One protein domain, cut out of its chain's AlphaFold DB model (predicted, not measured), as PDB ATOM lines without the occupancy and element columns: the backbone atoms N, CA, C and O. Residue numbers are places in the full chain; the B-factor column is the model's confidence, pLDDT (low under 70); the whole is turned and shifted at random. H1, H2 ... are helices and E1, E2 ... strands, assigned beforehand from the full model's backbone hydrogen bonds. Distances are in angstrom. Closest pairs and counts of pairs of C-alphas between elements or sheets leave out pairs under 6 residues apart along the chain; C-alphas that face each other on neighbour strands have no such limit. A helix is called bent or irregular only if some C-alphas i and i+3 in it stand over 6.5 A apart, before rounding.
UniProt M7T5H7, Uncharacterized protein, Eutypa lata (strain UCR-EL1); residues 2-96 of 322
ATOM      1  N   GLY A   2     119.264  77.264  68.574       41.69
ATOM      2  CA  GLY A   2     119.425  78.433  69.445       41.69
ATOM      3  C   GLY A   2     120.536  78.201  70.470       41.69
ATOM      4  O   GLY A   2     120.644  77.111  71.036       41.69
ATOM      5  N   LEU A   3     121.405  79.199  70.636       41.53
ATOM      6  CA  LEU A   3     122.518  79.190  71.583       41.53
ATOM      7  C   LEU A   3     121.993  78.883  72.995       41.53
ATOM      8  O   LEU A   3     120.962  79.407  73.406       41.53
ATOM      9  N   ARG A   4     122.720  78.067  73.771       45.53
ATOM     10  CA  ARG A   4     122.406  77.690  75.172       45.53
ATOM     11  C   ARG A   4     122.320  78.874  76.164       45.53
ATOM     12  O   ARG A   4     122.273  78.642  77.365       45.53
ATOM     13  N   GLN A   5     122.343  80.109  75.677       52.88
ATOM     14  CA  GLN A   5     122.367  81.356  76.443       52.88
ATOM     15  C   GLN A   5     121.125  82.222  76.197       52.88
ATOM     16  O   GLN A   5     121.124  83.393  76.551       52.88
ATOM     17  N   ASP A   6     120.070  81.675  75.591       58.72
ATOM     18  CA  ASP A   6     118.815  82.407  75.463       58.72
ATOM     19  C   ASP A   6     118.174  82.595  76.855       58.72
ATOM     20  O   ASP A   6     117.805  81.623  77.538       58.72
ATOM     21  N   ALA A   7     118.104  83.852  77.301       62.66
ATOM     22  CA  ALA A   7     117.569  84.244  78.602       62.66
ATOM     23  C   ALA A   7     116.093  83.836  78.746       62.66
ATOM     24  O   ALA A   7     115.674  83.425  79.830       62.66
ATOM     25  N   LEU A   8     115.342  83.832  77.638       64.62
ATOM     26  CA  LEU A   8     113.945  83.404  77.587       64.62
ATOM     27  C   LEU A   8     113.804  81.910  77.916       64.62
ATOM     28  O   LEU A   8     112.979  81.516  78.739       64.62
ATOM     29  N   ILE A   9     114.632  81.061  77.303       66.50
ATOM     30  CA  ILE A   9     114.587  79.604  77.513       66.50
ATOM     31  C   ILE A   9     115.026  79.249  78.940       66.50
ATOM     32  O   ILE A   9     114.490  78.320  79.547       66.50
ATOM     33  N   SER A  10     115.993  79.988  79.486       64.56
ATOM     34  CA  SER A  10     116.441  79.823  80.872       64.56
ATOM     35  C   SER A  10     115.345  80.204  81.870       64.56
ATOM     36  O   SER A  10     115.104  79.440  82.806       64.56
ATOM     37  N   TYR A  11     114.628  81.306  81.616       67.12
ATOM     38  CA  TYR A  11     113.461  81.723  82.394       67.12
ATOM     39  C   TYR A  11     112.348  80.670  82.353       67.12
ATOM     40  O   TYR A  11     111.929  80.183  83.398       67.12
ATOM     41  N   LEU A  12     111.932  80.227  81.162       70.31
ATOM     42  CA  LEU A  12     110.850  79.246  81.015       70.31
ATOM     43  C   LEU A  12     111.147  77.905  81.706       70.31
ATOM     44  O   LEU A  12     110.226  77.194  82.095       70.31
ATOM     45  N   ARG A  13     112.427  77.546  81.867       71.75
ATOM     46  CA  ARG A  13     112.838  76.312  82.554       71.75
ATOM     47  C   ARG A  13     112.977  76.448  84.066       71.75
ATOM     48  O   ARG A  13     112.866  75.437  84.751       71.75
ATOM     49  N   ARG A  14     113.325  77.634  84.569       73.06
ATOM     50  CA  ARG A  14     113.725  77.834  85.976       73.06
ATOM     51  C   ARG A  14     112.790  78.752  86.757       73.06
ATOM     52  O   ARG A  14     112.879  78.778  87.974       73.06
ATOM     53  N   GLY A  15     111.915  79.490  86.078       61.84
ATOM     54  CA  GLY A  15     111.021  80.479  86.682       61.84
ATOM     55  C   GLY A  15     111.730  81.722  87.229       61.84
ATOM     56  O   GLY A  15     111.091  82.549  87.869       61.84
ATOM     57  N   GLU A  16     113.034  81.870  86.989       64.44
ATOM     58  CA  GLU A  16     113.857  82.943  87.549       64.44
ATOM     59  C   GLU A  16     114.496  83.768  86.427       64.44
ATOM     60  O   GLU A  16     115.133  83.223  85.520       64.44
ATOM     61  N   TYR A  17     114.312  85.091  86.484       64.56
ATOM     62  CA  TYR A  17     115.037  86.036  85.636       64.56
ATOM     63  C   TYR A  17     116.471  86.194  86.172       64.56
ATOM     64  O   TYR A  17     116.630  86.424  87.370       64.56
ATOM     65  N   PRO A  18     117.509  86.062  85.326       65.75
ATOM     66  CA  PRO A  18     118.901  86.008  85.779       65.75
ATOM     67  C   PRO A  18     119.465  87.348  86.273       65.75
ATOM     68  O   PRO A  18     120.419  87.330  87.044       65.75
ATOM     69  N   THR A  19     118.912  88.476  85.819       76.69
ATOM     70  CA  THR A  19     119.302  89.843  86.203       76.69
ATOM     71  C   THR A  19     118.123  90.795  86.019       76.69
ATOM     72  O   THR A  19     117.202  90.494  85.255       76.69
ATOM     73  N   LEU A  20     118.174  91.972  86.651       82.44
ATOM     74  CA  LEU A  20     117.221  93.052  86.399       82.44
ATOM     75  C   LEU A  20     117.467  93.676  85.011       82.44
ATOM     76  O   LEU A  20     118.471  94.354  84.778       82.44
ATOM     77  N   THR A  21     116.544  93.440  84.088       83.06
ATOM     78  CA  THR A  21     116.635  93.798  82.671       83.06
ATOM     79  C   THR A  21     115.558  94.816  82.296       83.06
ATOM     80  O   THR A  21     114.413  94.738  82.751       83.06
ATOM     81  N   ARG A  22     115.935  95.766  81.439       84.94
ATOM     82  CA  ARG A  22     115.050  96.696  80.726       84.94
ATOM     83  C   ARG A  22     115.289  96.580  79.223       84.94
ATOM     84  O   ARG A  22     116.363  96.153  78.811       84.94
ATOM     85  N   TRP A  23     114.343  97.037  78.412       83.62
ATOM     86  CA  TRP A  23     114.456  97.001  76.950       83.62
ATOM     87  C   TRP A  23     114.614  98.398  76.348       83.62
ATOM     88  O   TRP A  23     114.009  99.371  76.807       83.62
ATOM     89  N   GLU A  24     115.448  98.510  75.317       80.50
ATOM     90  CA  GLU A  24     115.788  99.787  74.686       80.50
ATOM     91  C   GLU A  24     114.585 100.437  73.985       80.50
ATOM     92  O   GLU A  24     114.089  99.930  72.998       80.50
ATOM     93  N   GLY A  25     114.124 101.607  74.422       75.06
ATOM     94  CA  GLY A  25     112.979 102.285  73.790       75.06
ATOM     95  C   GLY A  25     111.613 101.925  74.382       75.06
ATOM     96  O   GLY A  25     110.617 102.512  73.968       75.06
ATOM     97  N   LEU A  26     111.570 101.050  75.396       74.62
ATOM     98  CA  LEU A  26     110.401 100.870  76.271       74.62
ATOM     99  C   LEU A  26     110.416 101.802  77.500       74.62
ATOM    100  O   LEU A  26     109.485 101.757  78.294       74.62
ATOM    101  N   GLN A  27     111.447 102.643  77.665       76.25
ATOM    102  CA  GLN A  27     111.639 103.519  78.835       76.25
ATOM    103  C   GLN A  27     111.299 102.804  80.163       76.25
ATOM    104  O   GLN A  27     111.868 101.747  80.437       76.25
ATOM    105  N   ASP A  28     110.380 103.356  80.961       74.19
ATOM    106  CA  ASP A  28     109.953 102.852  82.269       74.19
ATOM    107  C   ASP A  28     108.816 101.815  82.193       74.19
ATOM    108  O   ASP A  28     108.279 101.402  83.220       74.19
ATOM    109  N   ALA A  29     108.400 101.408  80.991       72.94
ATOM    110  CA  ALA A  29     107.189 100.610  80.806       72.94
ATOM    111  C   ALA A  29     107.302  99.194  81.367       72.94
ATOM    112  O   ALA A  29     106.313  98.624  81.828       72.94
ATOM    113  N   LEU A  30     108.492  98.601  81.258       79.75
ATOM    114  CA  LEU A  30     108.695  97.200  81.579       79.75
ATOM    115  C   LEU A  30     110.093  96.950  82.135       79.75
ATOM    116  O   LEU A  30     111.107  97.199  81.482       79.75
ATOM    117  N   PHE A  31     110.109  96.356  83.323       83.75
ATOM    118  CA  PHE A  31     111.293  95.818  83.971       83.75
ATOM    119  C   PHE A  31     111.036  94.349  84.293       83.75
ATOM    120  O   PHE A  31     109.957  93.999  84.773       83.75
ATOM    121  N   ALA A  32     112.024  93.493  84.061       81.19
ATOM    122  CA  ALA A  32     111.965  92.091  84.459       81.19
ATOM    123  C   ALA A  32     113.187  91.738  85.298       81.19
ATOM    124  O   ALA A  32     114.290  92.165  84.994       81.19
ATOM    125  N   GLY A  33     113.001  90.968  86.362       81.69
ATOM    126  CA  GLY A  33     114.078  90.596  87.270       81.69
ATOM    127  C   GLY A  33     113.565  89.712  88.393       81.69
ATOM    128  O   GLY A  33     112.361  89.462  88.509       81.69
ATOM    129  N   SER A  34     114.471  89.223  89.233       80.69
ATOM    130  CA  SER A  34     114.064  88.478  90.422       80.69
ATOM    131  C   SER A  34     113.375  89.399  91.438       80.69
ATOM    132  O   SER A  34     113.652  90.599  91.522       80.69
ATOM    133  N   LYS A  35     112.495  88.840  92.282       79.25
ATOM    134  CA  LYS A  35     111.823  89.602  93.352       79.25
ATOM    135  C   LYS A  35     112.824  90.345  94.246       79.25
ATOM    136  O   LYS A  35     112.550  91.468  94.671       79.25
ATOM    137  N   ALA A  36     113.968  89.724  94.534       82.12
ATOM    138  CA  ALA A  36     115.016  90.306  95.365       82.12
ATOM    139  C   ALA A  36     115.643  91.546  94.707       82.12
ATOM    140  O   ALA A  36     115.756  92.584  95.356       82.12
ATOM    141  N   GLU A  37     115.976  91.468  93.418       82.38
ATOM    142  CA  GLU A  37     116.567  92.578  92.664       82.38
ATOM    143  C   GLU A  37     115.579  93.725  92.448       82.38
ATOM    144  O   GLU A  37     115.938  94.884  92.643       82.38
ATOM    145  N   ILE A  38     114.314  93.417  92.138       82.62
ATOM    146  CA  ILE A  38     113.252  94.428  92.019       82.62
ATOM    147  C   ILE A  38     113.076  95.161  93.356       82.62
ATOM    148  O   ILE A  38     113.039  96.391  93.401       82.62
ATOM    149  N   THR A  39     113.025  94.421  94.469       83.94
ATOM    150  CA  THR A  39     112.893  95.017  95.809       83.94
ATOM    151  C   THR A  39     114.110  95.876  96.155       83.94
ATOM    152  O   THR A  39     113.955  96.952  96.737       83.94
ATOM    153  N   ALA A  40     115.316  95.442  95.780       84.88
ATOM    154  CA  ALA A  40     116.542  96.206  95.982       84.88
ATOM    155  C   ALA A  40     116.543  97.512  95.172       84.88
ATOM    156  O   ALA A  40     116.825  98.565  95.744       84.88
ATOM    157  N   ALA A  41     116.149  97.469  93.896       83.69
ATOM    158  CA  ALA A  41     116.042  98.647  93.038       83.69
ATOM    159  C   ALA A  41     114.997  99.646  93.565       83.69
ATOM    160  O   ALA A  41     115.289 100.831  93.707       83.69
ATOM    161  N   ILE A  42     113.812  99.172  93.965       83.25
ATOM    162  CA  ILE A  42     112.776 100.019  94.580       83.25
ATOM    163  C   ILE A  42     113.289 100.640  95.887       83.25
ATOM    164  O   ILE A  42     113.116 101.833  96.129       83.25
ATOM    165  N   THR A  43     113.965  99.854  96.728       84.62
ATOM    166  CA  THR A  43     114.526 100.349  97.994       84.62
ATOM    167  C   THR A  43     115.625 101.387  97.756       84.62
ATOM    168  O   THR A  43     115.733 102.348  98.518       84.62
ATOM    169  N   GLN A  44     116.425 101.222  96.700       82.19
ATOM    170  CA  GLN A  44     117.438 102.188  96.284       82.19
ATOM    171  C   GLN A  44     116.797 103.518  95.875       82.19
ATOM    172  O   GLN A  44     117.250 104.561  96.347       82.19
ATOM    173  N   VAL A  45     115.714 103.484  95.089       81.81
ATOM    174  CA  VAL A  45     114.945 104.688  94.733       81.81
ATOM    175  C   VAL A  45     114.389 105.358  95.978       81.81
ATOM    176  O   VAL A  45     114.667 106.526  96.210       81.81
ATOM    177  N   LEU A  46     113.669 104.623  96.828       80.06
ATOM    178  CA  LEU A  46     113.012 105.184  98.014       80.06
ATOM    179  C   LEU A  46     113.989 105.810  99.020       80.06
ATOM    180  O   LEU A  46     113.607 106.700  99.779       80.06
ATOM    181  N   ARG A  47     115.245 105.349  99.045       80.00
ATOM    182  CA  ARG A  47     116.309 105.901  99.899       80.00
ATOM    183  C   ARG A  47     117.089 107.036  99.235       80.00
ATOM    184  O   ARG A  47     117.890 107.682  99.911       80.00
ATOM    185  N   SER A  48     116.891 107.277  97.940       74.12
ATOM    186  CA  SER A  48     117.614 108.305  97.202       74.12
ATOM    187  C   SER A  48     117.038 109.700  97.516       74.12
ATOM    188  O   SER A  48     115.822 109.899  97.516       74.12
ATOM    189  N   PRO A  49     117.879 110.722  97.758       68.62
ATOM    190  CA  PRO A  49     117.410 112.103  97.913       68.62
ATOM    191  C   PRO A  49     116.817 112.692  96.619       68.62
ATOM    192  O   PRO A  49     116.177 113.741  96.653       68.62
ATOM    193  N   GLN A  50     117.061 112.038  95.478       65.00
ATOM    194  CA  GLN A  50     116.757 112.524  94.130       65.00
ATOM    195  C   GLN A  50     115.308 112.244  93.698       65.00
ATOM    196  O   GLN A  50     114.860 112.801  92.700       65.00
ATOM    197  N   VAL A  51     114.533 111.483  94.485       62.34
ATOM    198  CA  VAL A  51     113.115 111.170  94.207       62.34
ATOM    199  C   VAL A  51     112.257 112.423  94.011       62.34
ATOM    200  O   VAL A  51     111.326 112.413  93.219       62.34
ATOM    201  N   LYS A  52     112.579 113.537  94.684       62.94
ATOM    202  CA  LYS A  52     111.803 114.787  94.568       62.94
ATOM    203  C   LYS A  52     111.966 115.511  93.223       62.94
ATOM    204  O   LYS A  52     111.176 116.406  92.943       62.94
ATOM    205  N   GLY A  53     112.987 115.175  92.431       61.53
ATOM    206  CA  GLY A  53     113.268 115.802  91.132       61.53
ATOM    207  C   GLY A  53     113.297 114.830  89.950       61.53
ATOM    208  O   GLY A  53     113.437 115.274  88.812       61.53
ATOM    209  N   ALA A  54     113.179 113.527  90.209       64.25
ATOM    210  CA  ALA A  54     113.138 112.498  89.183       64.25
ATOM    211  C   ALA A  54     111.769 112.501  88.493       64.25
ATOM    212  O   ALA A  54     110.736 112.403  89.155       64.25
ATOM    213  N   LYS A  55     111.766 112.629  87.162       67.25
ATOM    214  CA  LYS A  55     110.548 112.473  86.351       67.25
ATOM    215  C   LYS A  55     110.215 111.000  86.111       67.25
ATOM    216  O   LYS A  55     109.040 110.656  86.080       67.25
ATOM    217  N   ASP A  56     111.258 110.173  86.053       72.50
ATOM    218  CA  ASP A  56     111.211 108.783  85.601       72.50
ATOM    219  C   ASP A  56     111.974 107.877  86.577       72.50
ATOM    220  O   ASP A  56     112.968 108.292  87.192       72.50
ATOM    221  N   PHE A  57     111.553 106.622  86.697       76.44
ATOM    222  CA  PHE A  57     112.160 105.613  87.565       76.44
ATOM    223  C   PHE A  57     113.626 105.361  87.199       76.44
ATOM    224  O   PHE A  57     114.472 105.261  88.087       76.44
ATOM    225  N   ILE A  58     113.960 105.357  85.902       78.19
ATOM    226  CA  ILE A  58     115.344 105.194  85.426       78.19
ATOM    227  C   ILE A  58     116.244 106.329  85.930       78.19
ATOM    228  O   ILE A  58     117.386 106.086  86.311       78.19
ATOM    229  N   SER A  59     115.735 107.564  85.975       76.69
ATOM    230  CA  SER A  59     116.512 108.733  86.416       76.69
ATOM    231  C   SER A  59     116.813 108.737  87.921       76.69
ATOM    232  O   SER A  59     117.716 109.444  88.367       76.69
ATOM    233  N   ALA A  60     116.074 107.942  88.700       77.19
ATOM    234  CA  ALA A  60     116.219 107.835  90.149       77.19
ATOM    235  C   ALA A  60     117.154 106.695  90.600       77.19
ATOM    236  O   ALA A  60     117.402 106.551  91.802       77.19
ATOM    237  N   VAL A  61     117.655 105.884  89.662       77.50
ATOM    238  CA  VAL A  61     118.477 104.689  89.904       77.50
ATOM    239  C   VAL A  61     119.845 104.843  89.224       77.50
ATOM    240  O   VAL A  61     119.988 105.566  88.243       77.50
ATOM    241  N   SER A  62     120.883 104.171  89.736       75.31
ATOM    242  CA  SER A  62     122.189 104.112  89.062       75.31
ATOM    243  C   SER A  62     122.106 103.425  87.693       75.31
ATOM    244  O   SER A  62     121.386 102.441  87.530       75.31
ATOM    245  N   SER A  63     122.905 103.891  86.728       72.19
ATOM    246  CA  SER A  63     122.983 103.331  85.364       72.19
ATOM    247  C   SER A  63     123.292 101.835  85.323       72.19
ATOM    248  O   SER A  63     122.880 101.152  84.392       72.19
ATOM    249  N   ASP A  64     123.983 101.334  86.347       77.25
ATOM    250  CA  ASP A  64     124.494  99.964  86.412       77.25
ATOM    251  C   ASP A  64     123.465  98.974  86.982       77.25
ATOM    252  O   ASP A  64     123.714  97.771  87.029       77.25
ATOM    253  N   THR A  65     122.303  99.464  87.426       78.88
ATOM    254  CA  THR A  65     121.262  98.634  88.049       78.88
ATOM    255  C   THR A  65     120.465  97.820  87.029       78.88
ATOM    256  O   THR A  65     119.894  96.796  87.393       78.88
ATOM    257  N   PHE A  66     120.428  98.248  85.763       82.12
ATOM    258  CA  PHE A  66     119.674  97.571  84.707       82.12
ATOM    259  C   PHE A  66     120.587  97.099  83.583       82.12
ATOM    260  O   PHE A  66     121.342  97.890  83.018       82.12
ATOM    261  N   GLN A  67     120.429  95.844  83.168       82.75
ATOM    262  CA  GLN A  67     120.886  95.428  81.845       82.75
ATOM    263  C   GLN A  67     119.907  95.924  80.783       82.75
ATOM    264  O   GLN A  67     118.697  95.794  80.950       82.75
ATOM    265  N   VAL A  68     120.423  96.509  79.702       83.06
ATOM    266  CA  VAL A  68     119.602  96.979  78.579       83.06
ATOM    267  C   VAL A  68     119.653  95.952  77.466       83.06
ATOM    268  O   VAL A  68     120.715  95.719  76.893       83.06
ATOM    269  N   ASP A  69     118.508  95.358  77.163       78.19
ATOM    270  CA  ASP A  69     118.338  94.475  76.020       78.19
ATOM    271  C   ASP A  69     117.913  95.301  74.790       78.19
ATOM    272  O   ASP A  69     116.879  95.982  74.835       78.19
ATOM    273  N   PRO A  70     118.695  95.289  73.694       76.94
ATOM    274  CA  PRO A  70     118.361  96.018  72.473       76.94
ATOM    275  C   PRO A  70     117.246  95.348  71.651       76.94
ATOM    276  O   PRO A  70     116.761  95.941  70.690       76.94
ATOM    277  N   THR A  71     116.841  94.114  71.977       67.75
ATOM    278  CA  THR A  71     115.911  93.323  71.158       67.75
ATOM    279  C   THR A  71     114.508  93.249  71.760       67.75
ATOM    280  O   THR A  71     114.283  92.644  72.804       67.75
ATOM    281  N   HIS A  72     113.525  93.847  71.080       68.00
ATOM    282  CA  HIS A  72     112.096  93.629  71.336       68.00
ATOM    283  C   HIS A  72     111.296  93.929  70.060       68.00
ATOM    284  O   HIS A  72     111.028  95.069  69.707       68.00
ATOM    285  N   ASP A  73     110.913  92.881  69.332       58.44
ATOM    286  CA  ASP A  73     110.205  93.044  68.050       58.44
ATOM    287  C   ASP A  73     108.671  93.028  68.196       58.44
ATOM    288  O   ASP A  73     107.948  93.315  67.245       58.44
ATOM    289  N   ALA A  74     108.151  92.677  69.378       59.91
ATOM    290  CA  ALA A  74     106.744  92.300  69.550       59.91
ATOM    291  C   ALA A  74     105.908  93.246  70.427       59.91
ATOM    292  O   ALA A  74     104.697  93.051  70.526       59.91
ATOM    293  N   LEU A  75     106.512  94.251  71.072       66.81
ATOM    294  CA  LEU A  75     105.817  95.085  72.053       66.81
ATOM    295  C   LEU A  75     105.754  96.538  71.579       66.81
ATOM    296  O   LEU A  75     106.742  97.266  71.577       66.81
ATOM    297  N   ALA A  76     104.568  96.963  71.141       66.62
ATOM    298  CA  ALA A  76     104.328  98.346  70.757       66.62
ATOM    299  C   ALA A  76     104.096  99.194  72.014       66.62
ATOM    300  O   ALA A  76     103.022  99.147  72.611       66.62
ATOM    301  N   PHE A  77     105.102  99.973  72.407       66.75
ATOM    302  CA  PHE A  77     104.979 100.971  73.464       66.75
ATOM    303  C   PHE A  77     105.054 102.377  72.875       66.75
ATOM    304  O   PHE A  77     105.984 102.719  72.140       66.75
ATOM    305  N   TYR A  78     104.043 103.183  73.183       70.25
ATOM    306  CA  TYR A  78     103.902 104.541  72.677       70.25
ATOM    307  C   TYR A  78     104.147 105.531  73.809       70.25
ATOM    308  O   TYR A  78     103.211 106.100  74.365       70.25
ATOM    309  N   ASP A  79     105.418 105.716  74.151       72.75
ATOM    310  CA  ASP A  79     105.815 106.823  75.015       72.75
ATOM    311  C   ASP A  79     105.512 108.180  74.353       72.75
ATOM    312  O   ASP A  79     105.442 108.280  73.127       72.75
ATOM    313  N   THR A  80     105.381 109.224  75.168       72.56
ATOM    314  CA  THR A  80     105.314 110.635  74.782       72.56
ATOM    315  C   THR A  80     106.326 111.009  73.697       72.56
ATOM    316  O   THR A  80     105.903 111.491  72.647       72.56
ATOM    317  N   ASP A  81     107.608 110.658  73.838       77.00
ATOM    318  CA  ASP A  81     108.627 110.944  72.816       77.00
ATOM    319  C   ASP A  81     108.336 110.207  71.494       77.00
ATOM    320  O   ASP A  81     108.585 110.690  70.382       77.00
ATOM    321  N   THR A  82     107.795 108.990  71.591       77.31
ATOM    322  CA  THR A  82     107.443 108.175  70.424       77.31
ATOM    323  C   THR A  82     106.172 108.677  69.748       77.31
ATOM    324  O   THR A  82     106.103 108.662  68.515       77.31
ATOM    325  N   LEU A  83     105.198 109.149  70.523       77.69
ATOM    326  CA  LEU A  83     103.981 109.788  70.040       77.69
ATOM    327  C   LEU A  83     104.307 111.101  69.331       77.69
ATOM    328  O   LEU A  83     103.868 111.276  68.199       77.69
ATOM    329  N   GLU A  84     105.140 111.965  69.909       82.38
ATOM    330  CA  GLU A  84     105.582 113.213  69.272       82.38
ATOM    331  C   GLU A  84     106.302 112.953  67.944       82.38
ATOM    332  O   GLU A  84     106.026 113.598  66.931       82.38
ATOM    333  N   ARG A  85     107.186 111.949  67.914       82.50
ATOM    334  CA  ARG A  85     107.988 111.629  66.728       82.50
ATOM    335  C   ARG A  85     107.201 110.928  65.620       82.50
ATOM    336  O   ARG A  85     107.382 111.255  64.450       82.50
ATOM    337  N   LYS A  86     106.403 109.906  65.952       82.75
ATOM    338  CA  LYS A  86     105.715 109.059  64.953       82.75
ATOM    339  C   LYS A  86     104.288 109.520  64.662       82.75
ATOM    340  O   LYS A  86     103.802 109.303  63.554       82.75
ATOM    341  N   TYR A  87     103.630 110.164  65.622       81.00
ATOM    342  CA  TYR A  87     102.228 110.575  65.542       81.00
ATOM    343  C   TYR A  87     102.043 112.016  66.046       81.00
ATOM    344  O   TYR A  87     101.261 112.244  66.971       81.00
ATOM    345  N   PRO A  88     102.699 113.013  65.420       83.31
ATOM    346  CA  PRO A  88     102.704 114.392  65.917       83.31
ATOM    347  C   PRO A  88     101.291 114.965  66.065       83.31
ATOM    348  O   PRO A  88     100.988 115.627  67.044       83.31
ATOM    349  N   LYS A  89     100.367 114.600  65.166       78.06
ATOM    350  CA  LYS A  89      98.954 115.001  65.259       78.06
ATOM    351  C   LYS A  89      98.246 114.475  66.513       78.06
ATOM    352  O   LYS A  89      97.345 115.134  67.017       78.06
ATOM    353  N   VAL A  90      98.611 113.279  66.978       69.06
ATOM    354  CA  VAL A  90      98.050 112.668  68.193       69.06
ATOM    355  C   VAL A  90      98.675 113.320  69.423       69.06
ATOM    356  O   VAL A  90      97.952 113.685  70.344       69.06
ATOM    357  N   ALA A  91      99.989 113.552  69.405       72.69
ATOM    358  CA  ALA A  91     100.679 114.277  70.468       72.69
ATOM    359  C   ALA A  91     100.133 115.708  70.638       72.69
ATOM    360  O   ALA A  91      99.785 116.107  71.747       72.69
ATOM    361  N   ASP A  92      99.927 116.436  69.539       72.81
ATOM    362  CA  ASP A  92      99.340 117.783  69.533       72.81
ATOM    363  C   ASP A  92      97.889 117.811  70.038       72.81
ATOM    364  O   ASP A  92      97.445 118.823  70.575       72.81
ATOM    365  N   ALA A  93      97.145 116.710  69.892       64.25
ATOM    366  CA  ALA A  93      95.786 116.564  70.415       64.25
ATOM    367  C   ALA A  93      95.747 116.152  71.900       64.25
ATOM    368  O   ALA A  93      94.768 116.444  72.591       64.25
ATOM    369  N   MET A  94      96.799 115.500  72.403       59.66
ATOM    370  CA  MET A  94      96.953 115.123  73.816       59.66
ATOM    371  C   MET A  94      97.567 116.248  74.667       59.66
ATOM    372  O   MET A  94      97.200 116.417  75.829       59.66
ATOM    373  N   ASN A  95      98.450 117.063  74.083       62.34
ATOM    374  CA  ASN A  95      99.113 118.200  74.734       62.34
ATOM    375  C   ASN A  95      98.187 119.254  75.386       62.34
ATOM    376  O   ASN A  95      98.567 119.793  76.427       62.34
ATOM    377  N   PRO A  96      96.981 119.566  74.868       60.25
ATOM    378  CA  PRO A  96      96.095 120.554  75.476       60.25
ATOM    379  C   PRO A  96      95.520 120.101  76.824       60.25
ATOM    380  O   PRO A  96      95.117 120.940  77.625       60.25
TER     381      PRO A  96
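AT A GLANCE: This is residues 2 to 96 of the 322 residues of an uncharacterized protein of Eutypa lata (strain UCR-EL1) (UniProt M7T5H7). You see a loose, open, flat frame: a very small sheet of two strands, E1 and E2, lies near the middle, and the helices stand around it in three separate groups, H1 at one end of the long direction, the hairpin of H4 and H5 at the other end, and H2 with H3 out to one side. The chain goes from E1 out through H2 and H3 and back to E2. The printed part has 95 residues with five named helices and two named strands, in the order H1 E1 H2 H3 E2 H4 H5; the strands are parallel, in the order E1, E2. The class is mostly helix, though under half of the residues are in named elements. The whole is loose, with a radius of gyration of the C-alphas of 16.2 A, and spans 47 by 39 by 18 A.

IN THESE COORDINATES: Find C-alpha 7 at (117.569, 84.244, 78.602); from there H1 runs over residues 7 to 14, 10.5 A long. Go on to E1, residues 21 to 23, 6.9 A. Look next at C-alpha 35, at (111.823, 89.602, 93.352), where H2 begins; it runs to residue 47, 18.1 A. H3, residues 49 to 52, is irregular, with C-alphas 49 and 52 7.1 A apart. E2 is residues 67 to 69, 6.4 A. H4 is residues 80 to 86, 10.0 A, and H5 is residues 88 to 94, 9.8 A, ending at C-alpha 94, (96.953, 115.123, 73.816).

HOW THE PARTS SIT: Begin at E1 and E2, parallel neighbours with 36 degrees between their directions. C-alphas 21 and 67 face each other at 4.6 A, and N 22 and O 67, at 2.8 A, are within hydrogen-bond range. Residues 21 to 22 of E1 also pair with residues 31 to 32, antiparallel. E1, H2, H3 and E2 form a strand-helix-strand unit, two parallel neighbour strands with helices between, and its crossover is right-handed. H2 and H3 are close but not clearly touching; their closest C-alphas, of Val 45 and Val 51, are 6.8 A apart. H4 and H5, a helical hairpin, touch, and their closest C-alphas, of Glu 84 and Ala 91, are 5.2 A apart. They run opposite ways at a shallow tilt of 34 degrees, only just short of steep. H1 is apart from H2, H3, E2, H4 and H5. In H1, H2, H4 and H5 every O i to N i+4 pair is within hydrogen-bond range; H3 is too short for such a pair.

THE WHOLE: The two C-alphas farthest apart, of Arg 4 and Pro 96, are 50.3 A from each other. The printed part has no cut. The links E1 to H2 and H3 to E2 are long. Mean pLDDT of the printed part is 72.9; look for values under 70 at, among others, residues 2 to 11, 49 to 55 and 71 to 77 of this model.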